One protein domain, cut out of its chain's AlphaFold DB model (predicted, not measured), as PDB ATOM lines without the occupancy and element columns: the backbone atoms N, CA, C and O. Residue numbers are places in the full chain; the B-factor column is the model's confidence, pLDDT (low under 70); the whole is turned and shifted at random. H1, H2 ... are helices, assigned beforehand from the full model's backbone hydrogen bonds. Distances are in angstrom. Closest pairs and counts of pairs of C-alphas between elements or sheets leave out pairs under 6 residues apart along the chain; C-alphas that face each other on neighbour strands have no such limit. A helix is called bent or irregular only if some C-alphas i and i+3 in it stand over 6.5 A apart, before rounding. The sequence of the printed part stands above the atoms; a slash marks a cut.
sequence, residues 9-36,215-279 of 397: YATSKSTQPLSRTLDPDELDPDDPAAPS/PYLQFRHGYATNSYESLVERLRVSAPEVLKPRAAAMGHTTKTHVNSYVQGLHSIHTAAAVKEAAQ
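This is residues 9 to 36 and 215 to 279 of the 397 residues of an uncharacterized protein of Chlamydomonas incerta (UniProt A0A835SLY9). A long helix, H1, has H2 folding back along one side of it and H4 running beside its last part and on past its end, while the short H3 crosses H1 steeply from its place between H2 and H4. A long stretch with no named element, residues 9 to 36, runs lengthwise past H3 on the side away from H1 and then turns back toward the cut. The printed part has 93 residues with four named helices, in the order H1, H2, H3, H4, and no named strand; its class is all helix. It is compact, with a radius of gyration of the C-alphas of 13.2 A, and spans 39 by 30 by 21 A.

H1, residues 216 to 235, is the longest helix and measures 28.5 A from first to last C-alpha; C-alpha 216 is at (56.736, -31.955, 10.584). H4, residues 265 to 279, measures 21.5 A and ends with C-alpha 279 at (22.785, -45.891, 19.081). H2, residues 240 to 249, measures 14.4 A, and H3, residues 254 to 261, measures 10.1 A; C-alpha 254 is at (45.855, -45.899, 1.276). H2 is irregular, but only just: C-alphas 242 and 245 are 6.6 A apart. No helix is bent.

H1 is the hub and touches H2, H3 and H4. With residues 220 to 228 alone it touches H3, the closest C-alphas being those of His 221 and Tyr 261, 4.8 A apart; they run opposite ways at a steep tilt of 54 degrees. Residues 229 to 233 of H1 touch residues 268 to 272 of H4, with C-alphas 229 and 268 closest at 6.3 A; they run the same way at a shallow tilt of 24 degrees. H1 and H2 form a helical hairpin at a shallow tilt of 28 degrees, opposite ways, but only just touch, with 3 pairs of C-alphas within 8 A; the closest are those of Tyr 228 and Leu 243, at 7.7 A. H2 touches H3 at a steep tilt of 64 degrees, the C-alphas of Ala 247 and Thr 254 being closest at 5.4 A. H3 and H4 are close but not clearly touching, with the C-alphas of Val 258 and Leu 265 closest at 7.9 A, and at 72 degrees they are only just about perpendicular. H2 and H4 are apart. In H1, H3 and H4 every O i to N i+4 pair is within hydrogen-bond range; in H2, 4 of 6 are.

The two C-alphas farthest apart, those of Asp 25 and Gln 279, are 40.8 A apart. Residues 37 to 214 are not printed, and C-alphas 36 and 215 are 11.8 A apart across the cut. The links H1 to H2, H2 to H3 and H3 to H4 are tight. The C-alphas of residues 9 to 36, with no named element, lie 9 to 20 A from the mean of all C-alphas. The mean pLDDT of the printed part is 72.6; residues 9 to 30, 32 to 35 and 235 to 240 are under 70.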
ATOM      1  N   TYR A   9      33.294 -56.316  18.496       35.28
ATOM      2  CA  TYR A   9      34.204 -55.947  17.417       35.28
ATOM      3  C   TYR A   9      34.341 -57.046  16.347       35.28
ATOM      4  O   TYR A   9      34.395 -56.751  15.156       35.28
ATOM      5  N   ALA A  10      34.310 -58.322  16.749       40.00
ATOM      6  CA  ALA A  10      34.401 -59.459  15.828       40.00
ATOM      7  C   ALA A  10      33.145 -59.657  14.952       40.00
ATOM      8  O   ALA A  10      33.230 -60.222  13.862       40.00
ATOM      9  N   THR A  11      31.975 -59.200  15.411       41.31
ATOM     10  CA  THR A  11      30.675 -59.477  14.767       41.31
ATOM     11  C   THR A  11      30.181 -58.366  13.837       41.31
ATOM     12  O   THR A  11      29.334 -58.623  12.978       41.31
ATOM     13  N   SER A  12      30.725 -57.147  13.929       41.16
ATOM     14  CA  SER A  12      30.410 -56.072  12.983       41.16
ATOM     15  C   SER A  12      31.325 -56.142  11.757       41.16
ATOM     16  O   SER A  12      32.412 -55.565  11.730       41.16
ATOM     17  N   LYS A  13      30.862 -56.810  10.691       45.28
ATOM     18  CA  LYS A  13      31.530 -56.799   9.371       45.28
ATOM     19  C   LYS A  13      31.708 -55.379   8.791       45.28
ATOM     20  O   LYS A  13      32.496 -55.200   7.873       45.28
ATOM     21  N   SER A  14      31.002 -54.378   9.329       44.88
ATOM     22  CA  SER A  14      31.035 -52.969   8.899       44.88
ATOM     23  C   SER A  14      32.302 -52.214   9.327       44.88
ATOM     24  O   SER A  14      32.638 -51.197   8.728       44.88
ATOM     25  N   THR A  15      32.998 -52.678  10.369       46.50
ATOM     26  CA  THR A  15      34.073 -51.919  11.038       46.50
ATOM     27  C   THR A  15      35.355 -52.723  11.232       46.50
ATOM     28  O   THR A  15      36.185 -52.338  12.055       46.50
ATOM     29  N   GLN A  16      35.533 -53.836  10.510       51.25
ATOM     30  CA  GLN A  16      36.746 -54.638  10.663       51.25
ATOM     31  C   GLN A  16      38.001 -53.806  10.335       51.25
ATOM     32  O   GLN A  16      38.016 -53.073   9.338       51.25
ATOM     33  N   PRO A  17      39.041 -53.883  11.186       47.91
ATOM     34  CA  PRO A  17      40.276 -53.146  10.987       47.91
ATOM     35  C   PRO A  17      41.002 -53.707   9.766       47.91
ATOM     36  O   PRO A  17      41.044 -54.920   9.558       47.91
ATOM     37  N   LEU A  18      41.615 -52.825   8.980       55.09
ATOM     38  CA  LEU A  18      42.642 -53.257   8.036       55.09
ATOM     39  C   LEU A  18      43.805 -53.831   8.860       55.09
ATOM     40  O   LEU A  18      44.242 -53.210   9.829       55.09
ATOM     41  N   SER A  19      44.264 -55.036   8.523       50.19
ATOM     42  CA  SER A  19      45.382 -55.683   9.209       50.19
ATOM     43  C   SER A  19      46.655 -54.851   9.040       50.19
ATOM     44  O   SER A  19      47.106 -54.572   7.925       50.19
ATOM     45  N   ARG A  20      47.238 -54.440  10.170       56.50
ATOM     46  CA  ARG A  20      48.472 -53.659  10.202       56.50
ATOM     47  C   ARG A  20      49.658 -54.596  10.002       56.50
ATOM     48  O   ARG A  20      49.913 -55.475  10.817       56.50
ATOM     49  N   THR A  21      50.344 -54.425   8.883       54.69
ATOM     50  CA  THR A  21      51.689 -54.959   8.644       54.69
ATOM     51  C   THR A  21      52.619 -53.760   8.727       54.69
ATOM     52  O   THR A  21      52.468 -52.846   7.915       54.69
ATOM     53  N   LEU A  22      53.459 -53.727   9.763       52.62
ATOM     54  CA  LEU A  22      54.550 -52.762   9.920       52.62
ATOM     55  C   LEU A  22      55.819 -53.403   9.373       52.62
ATOM     56  O   LEU A  22      56.055 -54.586   9.634       52.62
ATOM     57  N   ASP A  23      56.618 -52.629   8.648       52.34
ATOM     58  CA  ASP A  23      57.999 -53.009   8.366       52.34
ATOM     59  C   ASP A  23      58.850 -52.839   9.644       52.34
ATOM     60  O   ASP A  23      58.586 -51.935  10.438       52.34
ATOM     61  N   PRO A  24      59.858 -53.699   9.884       42.84
ATOM     62  CA  PRO A  24      60.640 -53.706  11.127       42.84
ATOM     63  C   PRO A  24      61.457 -52.426  11.382       42.84
ATOM     64  O   PRO A  24      61.813 -52.169  12.529       42.84
ATOM     65  N   ASP A  25      61.704 -51.616  10.347       46.03
ATOM     66  CA  ASP A  25      62.407 -50.325  10.436       46.03
ATOM     67  C   ASP A  25      61.456 -49.112  10.493       46.03
ATOM     68  O   ASP A  25      61.894 -47.958  10.534       46.03
ATOM     69  N   GLU A  26      60.140 -49.337  10.474       56.44
ATOM     70  CA  GLU A  26      59.146 -48.267  10.518       56.44
ATOM     71  C   GLU A  26      58.867 -47.869  11.978       56.44
ATOM     72  O   GLU A  26      58.525 -48.709  12.811       56.44
ATOM     73  N   LEU A  27      59.016 -46.574  12.301       56.59
ATOM     74  CA  LEU A  27      58.628 -46.014  13.604       56.59
ATOM     75  C   LEU A  27      57.209 -46.466  13.952       56.59
ATOM     76  O   LEU A  27      56.310 -46.274  13.136       56.59
ATOM     77  N   ASP A  28      56.998 -47.013  15.151       65.94
ATOM     78  CA  ASP A  28      55.658 -47.374  15.607       65.94
ATOM     79  C   ASP A  28      54.839 -46.093  15.858       65.94
ATOM     80  O   ASP A  28      55.117 -45.381  16.828       65.94
ATOM     81  N   PRO A  29      53.823 -45.762  15.032       61.06
ATOM     82  CA  PRO A  29      52.959 -44.614  15.286       61.06
ATOM     83  C   PRO A  29      52.201 -44.697  16.622       61.06
ATOM     84  O   PRO A  29      51.681 -43.668  17.051       61.06
ATOM     85  N   ASP A  30      52.146 -45.864  17.276       67.50
ATOM     86  CA  ASP A  30      51.528 -46.064  18.591       67.50
ATOM     87  C   ASP A  30      52.538 -46.137  19.750       67.50
ATOM     88  O   ASP A  30      52.146 -46.508  20.858       67.50
ATOM     89  N   ASP A  31      53.811 -45.772  19.537       70.94
ATOM     90  CA  ASP A  31      54.799 -45.720  20.620       70.94
ATOM     91  C   ASP A  31      54.305 -44.802  21.762       70.94
ATOM     92  O   ASP A  31      54.199 -43.584  21.576       70.94
ATOM     93  N   PRO A  32      54.022 -45.342  22.966       65.50
ATOM     94  CA  PRO A  32      53.516 -44.553  24.087       65.50
ATOM     95  C   PRO A  32      54.553 -43.569  24.649       65.50
ATOM     96  O   PRO A  32      54.186 -42.697  25.439       65.50
ATOM     97  N   ALA A  33      55.833 -43.708  24.289       68.25
ATOM     98  CA  ALA A  33      56.885 -42.760  24.641       68.25
ATOM     99  C   ALA A  33      56.952 -41.562  23.678       68.25
ATOM    100  O   ALA A  33      57.550 -40.537  24.022       68.25
ATOM    101  N   ALA A  34      56.334 -41.655  22.496       65.75
ATOM    102  CA  ALA A  34      56.271 -40.542  21.567       65.75
ATOM    103  C   ALA A  34      55.344 -39.447  22.126       65.75
ATOM    104  O   ALA A  34      54.233 -39.731  22.579       65.75
ATOM    105  N   PRO A  35      55.760 -38.169  22.100       69.00
ATOM    106  CA  PRO A  35      54.874 -37.094  22.507       69.00
ATOM    107  C   PRO A  35      53.660 -37.036  21.576       69.00
ATOM    108  O   PRO A  35      53.796 -37.155  20.356       69.00
ATOM    109  N   SER A  36      52.485 -36.807  22.160       74.38
ATOM    110  CA  SER A  36      51.240 -36.673  21.407       74.38
ATOM    111  C   SER A  36      51.366 -35.577  20.340       74.38
ATOM    112  O   SER A  36      51.916 -34.505  20.639       74.38
ATOM    113  N   PRO A 215      58.624 -32.003  15.104       90.75
ATOM    114  CA  PRO A 215      58.980 -32.235  13.709       90.75
ATOM    115  C   PRO A 215      57.722 -32.286  12.831       90.75
ATOM    116  O   PRO A 215      56.673 -32.750  13.274       90.75
ATOM    117  N   TYR A 216      57.842 -31.903  11.556       88.88
ATOM    118  CA  TYR A 216      56.736 -31.955  10.584       88.88
ATOM    119  C   TYR A 216      56.088 -33.350  10.484       88.88
ATOM    120  O   TYR A 216      54.911 -33.462  10.153       88.88
ATOM    121  N   LEU A 217      56.832 -34.426  10.780       87.56
ATOM    122  CA  LEU A 217      56.311 -35.793  10.765       87.56
ATOM    123  C   LEU A 217      55.134 -35.964  11.738       87.56
ATOM    124  O   LEU A 217      54.137 -36.576  11.370       87.56
ATOM    125  N   GLN A 218      55.183 -35.345  12.922       89.19
ATOM    126  CA  GLN A 218      54.069 -35.406  13.876       89.19
ATOM    127  C   GLN A 218      52.809 -34.716  13.354       89.19
ATOM    128  O   GLN A 218      51.713 -35.221  13.562       89.19
ATOM    129  N   PHE A 219      52.951 -33.623  12.605       92.06
ATOM    130  CA  PHE A 219      51.819 -32.964  11.949       92.06
ATOM    131  C   PHE A 219      51.220 -33.847  10.849       92.06
ATOM    132  O   PHE A 219      50.004 -33.900  10.688       92.06
ATOM    133  N   ARG A 220      52.056 -34.619  10.139       89.31
ATOM    134  CA  ARG A 220      51.578 -35.619   9.169       89.31
ATOM    135  C   ARG A 220      50.779 -36.731   9.843       89.31
ATOM    136  O   ARG A 220      49.737 -37.106   9.308       89.31
ATOM    137  N   HIS A 221      51.253 -37.246  10.979       88.44
ATOM    138  CA  HIS A 221      50.511 -38.226  11.777       88.44
ATOM    139  C   HIS A 221      49.193 -37.636  12.278       88.44
ATOM    140  O   HIS A 221      48.139 -38.188  11.984       88.44
ATOM    141  N   GLY A 222      49.232 -36.469  12.931       88.81
ATOM    142  CA  GLY A 222      48.041 -35.789  13.442       88.81
ATOM    143  C   GLY A 222      46.989 -35.550  12.358       88.81
ATOM    144  O   GLY A 222      45.827 -35.917  12.528       88.81
ATOM    145  N   TYR A 223      47.394 -35.032  11.193       89.44
ATOM    146  CA  TYR A 223      46.483 -34.838  10.065       89.44
ATOM    147  C   TYR A 223      45.882 -36.161   9.564       89.44
ATOM    148  O   TYR A 223      44.673 -36.242   9.334       89.44
ATOM    149  N   ALA A 224      46.702 -37.206   9.388       88.44
ATOM    150  CA  ALA A 224      46.228 -38.511   8.931       88.44
ATOM    151  C   ALA A 224      45.227 -39.125   9.919       88.44
ATOM    152  O   ALA A 224      44.137 -39.526   9.503       88.44
ATOM    153  N   THR A 225      45.562 -39.126  11.211       88.00
ATOM    154  CA  THR A 225      44.716 -39.612  12.305       88.00
ATOM    155  C   THR A 225      43.380 -38.875  12.335       88.00
ATOM    156  O   THR A 225      42.342 -39.505  12.148       88.00
ATOM    157  N   ASN A 226      43.382 -37.541  12.421       86.38
ATOM    158  CA  ASN A 226      42.152 -36.740  12.498       86.38
ATOM    159  C   ASN A 226      41.276 -36.897  11.240       86.38
ATOM    160  O   ASN A 226      40.048 -37.016  11.309       86.38
ATOM    161  N   SER A 227      41.901 -36.938  10.058       84.38
ATOM    162  CA  SER A 227      41.205 -37.169   8.786       84.38
ATOM    163  C   SER A 227      40.542 -38.551   8.737       84.38
ATOM    164  O   SER A 227      39.423 -38.682   8.212       84.38
ATOM    165  N   TYR A 228      41.221 -39.572   9.269       85.81
ATOM    166  CA  TYR A 228      40.726 -40.941   9.359       85.81
ATOM    167  C   TYR A 228      39.587 -41.062  10.376       85.81
ATOM    168  O   TYR A 228      38.521 -41.568  10.026       85.81
ATOM    169  N   GLU A 229      39.755 -40.516  11.581       84.31
ATOM    170  CA  GLU A 229      38.717 -40.456  12.617       84.31
ATOM    171  C   GLU A 229      37.433 -39.822  12.082       84.31
ATOM    172  O   GLU A 229      36.375 -40.452  12.090       84.31
ATOM    173  N   SER A 230      37.535 -38.632  11.480       82.50
ATOM    174  CA  SER A 230      36.402 -37.936  10.856       82.50
ATOM    175  C   SER A 230      35.703 -38.764   9.766       82.50
ATOM    176  O   SER A 230      34.512 -38.578   9.487       82.50
ATOM    177  N   LEU A 231      36.430 -39.660   9.089       81.31
ATOM    178  CA  LEU A 231      35.852 -40.567   8.097       81.31
ATOM    179  C   LEU A 231      35.065 -41.683   8.766       81.31
ATOM    180  O   LEU A 231      33.916 -41.914   8.395       81.31
ATOM    181  N   VAL A 232      35.678 -42.356   9.740       79.62
ATOM    182  CA  VAL A 232      35.053 -43.453  10.482       79.62
ATOM    183  C   VAL A 232      33.804 -42.953  11.205       79.62
ATOM    184  O   VAL A 232      32.768 -43.611  11.152       79.62
ATOM    185  N   GLU A 233      33.840 -41.754  11.789       77.00
ATOM    186  CA  GLU A 233      32.675 -41.155  12.444       77.00
ATOM    187  C   GLU A 233      31.520 -40.866  11.476       77.00
ATOM    188  O   GLU A 233      30.357 -41.134  11.799       77.00
ATOM    189  N   ARG A 234      31.818 -40.334  10.282       73.50
ATOM    190  CA  ARG A 234      30.786 -39.960   9.302       73.50
ATOM    191  C   ARG A 234      30.241 -41.145   8.525       73.50
ATOM    192  O   ARG A 234      29.030 -41.261   8.364       73.50
ATOM    193  N   LEU A 235      31.125 -41.987   8.003       69.44
ATOM    194  CA  LEU A 235      30.752 -43.063   7.091       69.44
ATOM    195  C   LEU A 235      30.482 -44.375   7.810       69.44
ATOM    196  O   LEU A 235      29.775 -45.210   7.259       69.44
ATOM    197  N   ARG A 236      31.000 -44.559   9.033       65.81
ATOM    198  CA  ARG A 236      30.823 -45.785   9.836       65.81
ATOM    199  C   ARG A 236      31.312 -47.065   9.140       65.81
ATOM    200  O   ARG A 236      31.048 -48.167   9.610       65.81
ATOM    201  N   VAL A 237      32.044 -46.905   8.037       56.91
ATOM    202  CA  VAL A 237      32.723 -47.946   7.269       56.91
ATOM    203  C   VAL A 237      34.118 -47.457   6.897       56.91
ATOM    204  O   VAL A 237      34.308 -46.296   6.523       56.91
ATOM    205  N   SER A 238      35.097 -48.356   6.959       56.97
ATOM    206  CA  SER A 238      36.438 -48.150   6.412       56.97
ATOM    207  C   SER A 238      36.404 -48.328   4.889       56.97
ATOM    208  O   SER A 238      36.921 -49.296   4.351       56.97
ATOM    209  N   ALA A 239      35.757 -47.412   4.162       62.00
ATOM    210  CA  ALA A 239      35.686 -47.493   2.702       62.00
ATOM    211  C   ALA A 239      37.016 -47.028   2.065       62.00
ATOM    212  O   ALA A 239      37.311 -45.825   2.096       62.00
ATOM    213  N   PRO A 240      37.813 -47.920   1.436       66.38
ATOM    214  CA  PRO A 240      39.116 -47.553   0.873       66.38
ATOM    215  C   PRO A 240      39.011 -46.474  -0.210       66.38
ATOM    216  O   PRO A 240      39.904 -45.639  -0.339       66.38
ATOM    217  N   GLU A 241      37.898 -46.442  -0.952       71.00
ATOM    218  CA  GLU A 241      37.634 -45.450  -2.002       71.00
ATOM    219  C   GLU A 241      37.582 -44.013  -1.479       71.00
ATOM    220  O   GLU A 241      38.040 -43.095  -2.154       71.00
ATOM    221  N   VAL A 242      37.088 -43.807  -0.257       75.50
ATOM    222  CA  VAL A 242      36.984 -42.465   0.335       75.50
ATOM    223  C   VAL A 242      38.319 -42.022   0.944       75.50
ATOM    224  O   VAL A 242      38.619 -40.829   1.013       75.50
ATOM    225  N   LEU A 243      39.162 -42.975   1.343       77.50
ATOM    226  CA  LEU A 243      40.503 -42.693   1.854       77.50
ATOM    227  C   LEU A 243      41.499 -42.359   0.742       77.50
ATOM    228  O   LEU A 243      42.393 -41.544   0.965       77.50
ATOM    229  N   LYS A 244      41.339 -42.936  -0.457       78.50
ATOM    230  CA  LYS A 244      42.266 -42.751  -1.589       78.50
ATOM    231  C   LYS A 244      42.595 -41.276  -1.879       78.50
ATOM    232  O   LYS A 244      43.784 -40.971  -1.929       78.50
ATOM    233  N   PRO A 245      41.632 -40.343  -2.027       76.19
ATOM    234  CA  PRO A 245      41.954 -38.939  -2.300       76.19
ATOM    235  C   PRO A 245      42.738 -38.258  -1.171       76.19
ATOM    236  O   PRO A 245      43.584 -37.410  -1.434       76.19
ATOM    237  N   ARG A 246      42.479 -38.637   0.085       78.62
ATOM    238  CA  ARG A 246      43.116 -38.053   1.279       78.62
ATOM    239  C   ARG A 246      44.539 -38.558   1.464       78.62
ATOM    240  O   ARG A 246      45.450 -37.759   1.661       78.62
ATOM    241  N   ALA A 247      44.724 -39.868   1.320       80.56
ATOM    242  CA  ALA A 247      46.040 -40.485   1.268       80.56
ATOM    243  C   ALA A 247      46.863 -39.887   0.120       80.56
ATOM    244  O   ALA A 247      47.979 -39.421   0.342       80.56
ATOM    245  N   ALA A 248      46.271 -39.792  -1.076       79.25
ATOM    246  CA  ALA A 248      46.925 -39.217  -2.244       79.25
ATOM    247  C   ALA A 248      47.329 -37.755  -2.031       79.25
ATOM    248  O   ALA A 248      48.425 -37.387  -2.433       79.25
ATOM    249  N   ALA A 249      46.516 -36.931  -1.363       77.94
ATOM    250  CA  ALA A 249      46.859 -35.532  -1.101       77.94
ATOM    251  C   ALA A 249      48.106 -35.366  -0.209       77.94
ATOM    252  O   ALA A 249      48.857 -34.411  -0.375       77.94
ATOM    253  N   MET A 250      48.369 -36.326   0.682       80.50
ATOM    254  CA  MET A 250      49.612 -36.397   1.458       80.50
ATOM    255  C   MET A 250      50.757 -37.112   0.720       80.50
ATOM    256  O   MET A 250      51.873 -37.192   1.238       80.50
ATOM    257  N   GLY A 251      50.506 -37.661  -0.471       78.06
ATOM    258  CA  GLY A 251      51.451 -38.488  -1.219       78.06
ATOM    259  C   GLY A 251      51.603 -39.912  -0.676       78.06
ATOM    260  O   GLY A 251      52.663 -40.507  -0.832       78.06
ATOM    261  N   HIS A 252      50.589 -40.454  -0.002       79.75
ATOM    262  CA  HIS A 252      50.578 -41.815   0.540       79.75
ATOM    263  C   HIS A 252      49.765 -42.765  -0.340       79.75
ATOM    264  O   HIS A 252      48.788 -42.364  -0.975       79.75
ATOM    265  N   THR A 253      50.094 -44.057  -0.290       78.06
ATOM    266  CA  THR A 253      49.107 -45.093  -0.620       78.06
ATOM    267  C   THR A 253      48.060 -45.165   0.497       78.06
ATOM    268  O   THR A 253      48.333 -44.777   1.634       78.06
ATOM    269  N   THR A 254      46.861 -45.685   0.217       80.81
ATOM    270  CA  THR A 254      45.855 -45.899   1.276       80.81
ATOM    271  C   THR A 254      46.385 -46.825   2.375       80.81
ATOM    272  O   THR A 254      46.108 -46.577   3.544       80.81
ATOM    273  N   LYS A 255      47.184 -47.841   2.012       80.38
ATOM    274  CA  LYS A 255      47.808 -48.770   2.964       80.38
ATOM    275  C   LYS A 255      48.772 -48.032   3.894       80.38
ATOM    276  O   LYS A 255      48.552 -48.038   5.096       80.38
ATOM    277  N   THR A 256      49.769 -47.339   3.343       82.25
ATOM    278  CA  THR A 256      50.756 -46.564   4.119       82.25
ATOM    279  C   THR A 256      50.079 -45.491   4.969       82.25
ATOM    280  O   THR A 256      50.442 -45.278   6.118       82.25
ATOM    281  N   HIS A 257      49.055 -44.818   4.434       84.38
ATOM    282  CA  HIS A 257      48.324 -43.800   5.185       84.38
ATOM    283  C   HIS A 257      47.702 -44.374   6.464       84.38
ATOM    284  O   HIS A 257      47.826 -43.756   7.512       84.38
ATOM    285  N   VAL A 258      47.074 -45.550   6.390       84.25
ATOM    286  CA  VAL A 258      46.426 -46.178   7.549       84.25
ATOM    287  C   VAL A 258      47.431 -46.881   8.463       84.25
ATOM    288  O   VAL A 258      47.343 -46.731   9.673       84.25
ATOM    289  N   ASN A 259      48.383 -47.634   7.912       81.75
ATOM    290  CA  ASN A 259      49.268 -48.480   8.718       81.75
ATOM    291  C   ASN A 259      50.407 -47.704   9.378       81.75
ATOM    292  O   ASN A 259      50.784 -48.031  10.500       81.75
ATOM    293  N   SER A 260      50.942 -46.704   8.678       82.44
ATOM    294  CA  SER A 260      52.158 -46.008   9.092       82.44
ATOM    295  C   SER A 260      51.868 -44.628   9.668       82.44
ATOM    296  O   SER A 260      52.643 -44.136  10.475       82.44
ATOM    297  N   TYR A 261      50.773 -43.971   9.257       85.44
ATOM    298  CA  TYR A 261      50.503 -42.584   9.654       85.44
ATOM    299  C   TYR A 261      49.345 -42.407  10.635       85.44
ATOM    300  O   TYR A 261      49.436 -41.516  11.478       85.44
ATOM    301  N   VAL A 262      48.284 -43.213  10.545       85.81
ATOM    302  CA  VAL A 262      47.169 -43.145  11.502       85.81
ATOM    303  C   VAL A 262      47.602 -43.753  12.833       85.81
ATOM    304  O   VAL A 262      47.935 -44.934  12.911       85.81
ATOM    305  N   GLN A 263      47.554 -42.937  13.878       85.19
ATOM    306  CA  GLN A 263      47.807 -43.339  15.260       85.19
ATOM    307  C   GLN A 263      46.505 -43.801  15.920       85.19
ATOM    308  O   GLN A 263      45.413 -43.354  15.569       85.19
ATOM    309  N   GLY A 264      46.603 -44.707  16.885       80.62
ATOM    310  CA  GLY A 264      45.485 -45.165  17.698       80.62
ATOM    311  C   GLY A 264      44.420 -45.931  16.918       80.62
ATOM    312  O   GLY A 264      43.267 -45.956  17.347       80.62
ATOM    313  N   LEU A 265      44.765 -46.576  15.796       80.19
ATOM    314  CA  LEU A 265      43.800 -47.202  14.880       80.19
ATOM    315  C   LEU A 265      42.781 -48.101  15.607       80.19
ATOM    316  O   LEU A 265      41.573 -47.996  15.388       80.19
ATOM    317  N   HIS A 266      43.248 -48.945  16.534       78.12
ATOM    318  CA  HIS A 266      42.369 -49.808  17.328       78.12
ATOM    319  C   HIS A 266      41.413 -49.015  18.234       78.12
ATOM    320  O   HIS A 266      40.234 -49.362  18.347       78.12
ATOM    321  N   SER A 267      41.901 -47.934  18.847       81.25
ATOM    322  CA  SER A 267      41.100 -47.035  19.682       81.25
ATOM    323  C   SER A 267      39.991 -46.368  18.866       81.25
ATOM    324  O   SER A 267      38.826 -46.408  19.267       81.25
ATOM    325  N   ILE A 268      40.319 -45.864  17.672       81.06
ATOM    326  CA  ILE A 268      39.374 -45.207  16.756       81.06
ATOM    327  C   ILE A 268      38.215 -46.142  16.411       81.06
ATOM    328  O   ILE A 268      37.039 -45.800  16.577       81.06
ATOM    329  N   HIS A 269      38.531 -47.356  15.962       80.62
ATOM    330  CA  HIS A 269      37.501 -48.319  15.600       80.62
ATOM    331  C   HIS A 269      36.703 -48.809  16.814       80.62
ATOM    332  O   HIS A 269      35.488 -48.996  16.715       80.62
ATOM    333  N   THR A 270      37.346 -48.992  17.972       79.94
ATOM    334  CA  THR A 270      36.656 -49.384  19.211       79.94
ATOM    335  C   THR A 270      35.664 -48.305  19.643       79.94
ATOM    336  O   THR A 270      34.505 -48.611  19.936       79.94
ATOM    337  N   ALA A 271      36.067 -47.032  19.614       80.19
ATOM    338  CA  ALA A 271      35.197 -45.902  19.921       80.19
ATOM    339  C   ALA A 271      33.998 -45.830  18.960       80.19
ATOM    340  O   ALA A 271      32.859 -45.637  19.399       80.19
ATOM    341  N   ALA A 272      34.227 -46.051  17.663       78.94
ATOM    342  CA  ALA A 272      33.168 -46.098  16.660       78.94
ATOM    343  C   ALA A 272      32.162 -47.232  16.929       78.94
ATOM    344  O   ALA A 272      30.952 -46.990  16.948       78.94
ATOM    345  N   ALA A 273      32.647 -48.441  17.227       78.25
ATOM    346  CA  ALA A 273      31.805 -49.591  17.550       78.25
ATOM    347  C   ALA A 273      30.968 -49.364  18.824       78.25
ATOM    348  O   ALA A 273      29.778 -49.690  18.864       78.25
ATOM    349  N   VAL A 274      31.549 -48.746  19.860       81.00
ATOM    350  CA  VAL A 274      30.827 -48.391  21.094       81.00
ATOM    351  C   VAL A 274      29.718 -47.371  20.818       81.00
ATOM    352  O   VAL A 274      28.588 -47.557  21.291       81.00
ATOM    353  N   LYS A 275      30.002 -46.318  20.036       80.88
ATOM    354  CA  LYS A 275      28.998 -45.321  19.619       80.88
ATOM    355  C   LYS A 275      27.859 -45.985  18.835       80.88
ATOM    356  O   LYS A 275      26.686 -45.720  19.111       80.88
ATOM    357  N   GLU A 276      28.183 -46.889  17.913       80.00
ATOM    358  CA  GLU A 276      27.193 -47.629  17.130       80.00
ATOM    359  C   GLU A 276      26.306 -48.519  18.016       80.00
ATOM    360  O   GLU A 276      25.074 -48.457  17.932       80.00
ATOM    361  N   ALA A 277      26.907 -49.293  18.923       80.62
ATOM    362  CA  ALA A 277      26.179 -50.143  19.859       80.62
ATOM    363  C   ALA A 277      25.234 -49.327  20.760       80.62
ATOM    364  O   ALA A 277      24.086 -49.717  20.986       80.62
ATOM    365  N   ALA A 278      25.679 -48.164  21.248       82.12
ATOM    366  CA  ALA A 278      24.841 -47.258  22.029       82.12
ATOM    367  C   ALA A 278      23.647 -46.724  21.221       82.12
ATOM    368  O   ALA A 278      22.526 -46.682  21.734       82.12
ATOM    369  N   GLN A 279      23.855 -46.372  19.951       83.12
ATOM    370  CA  GLN A 279      22.785 -45.891  19.081       83.12
ATOM    371  C   GLN A 279      21.755 -46.985  18.771       83.12
ATOM    372  O   GLN A 279      20.555 -46.715  18.841       83.12
TER     373      GLN A 279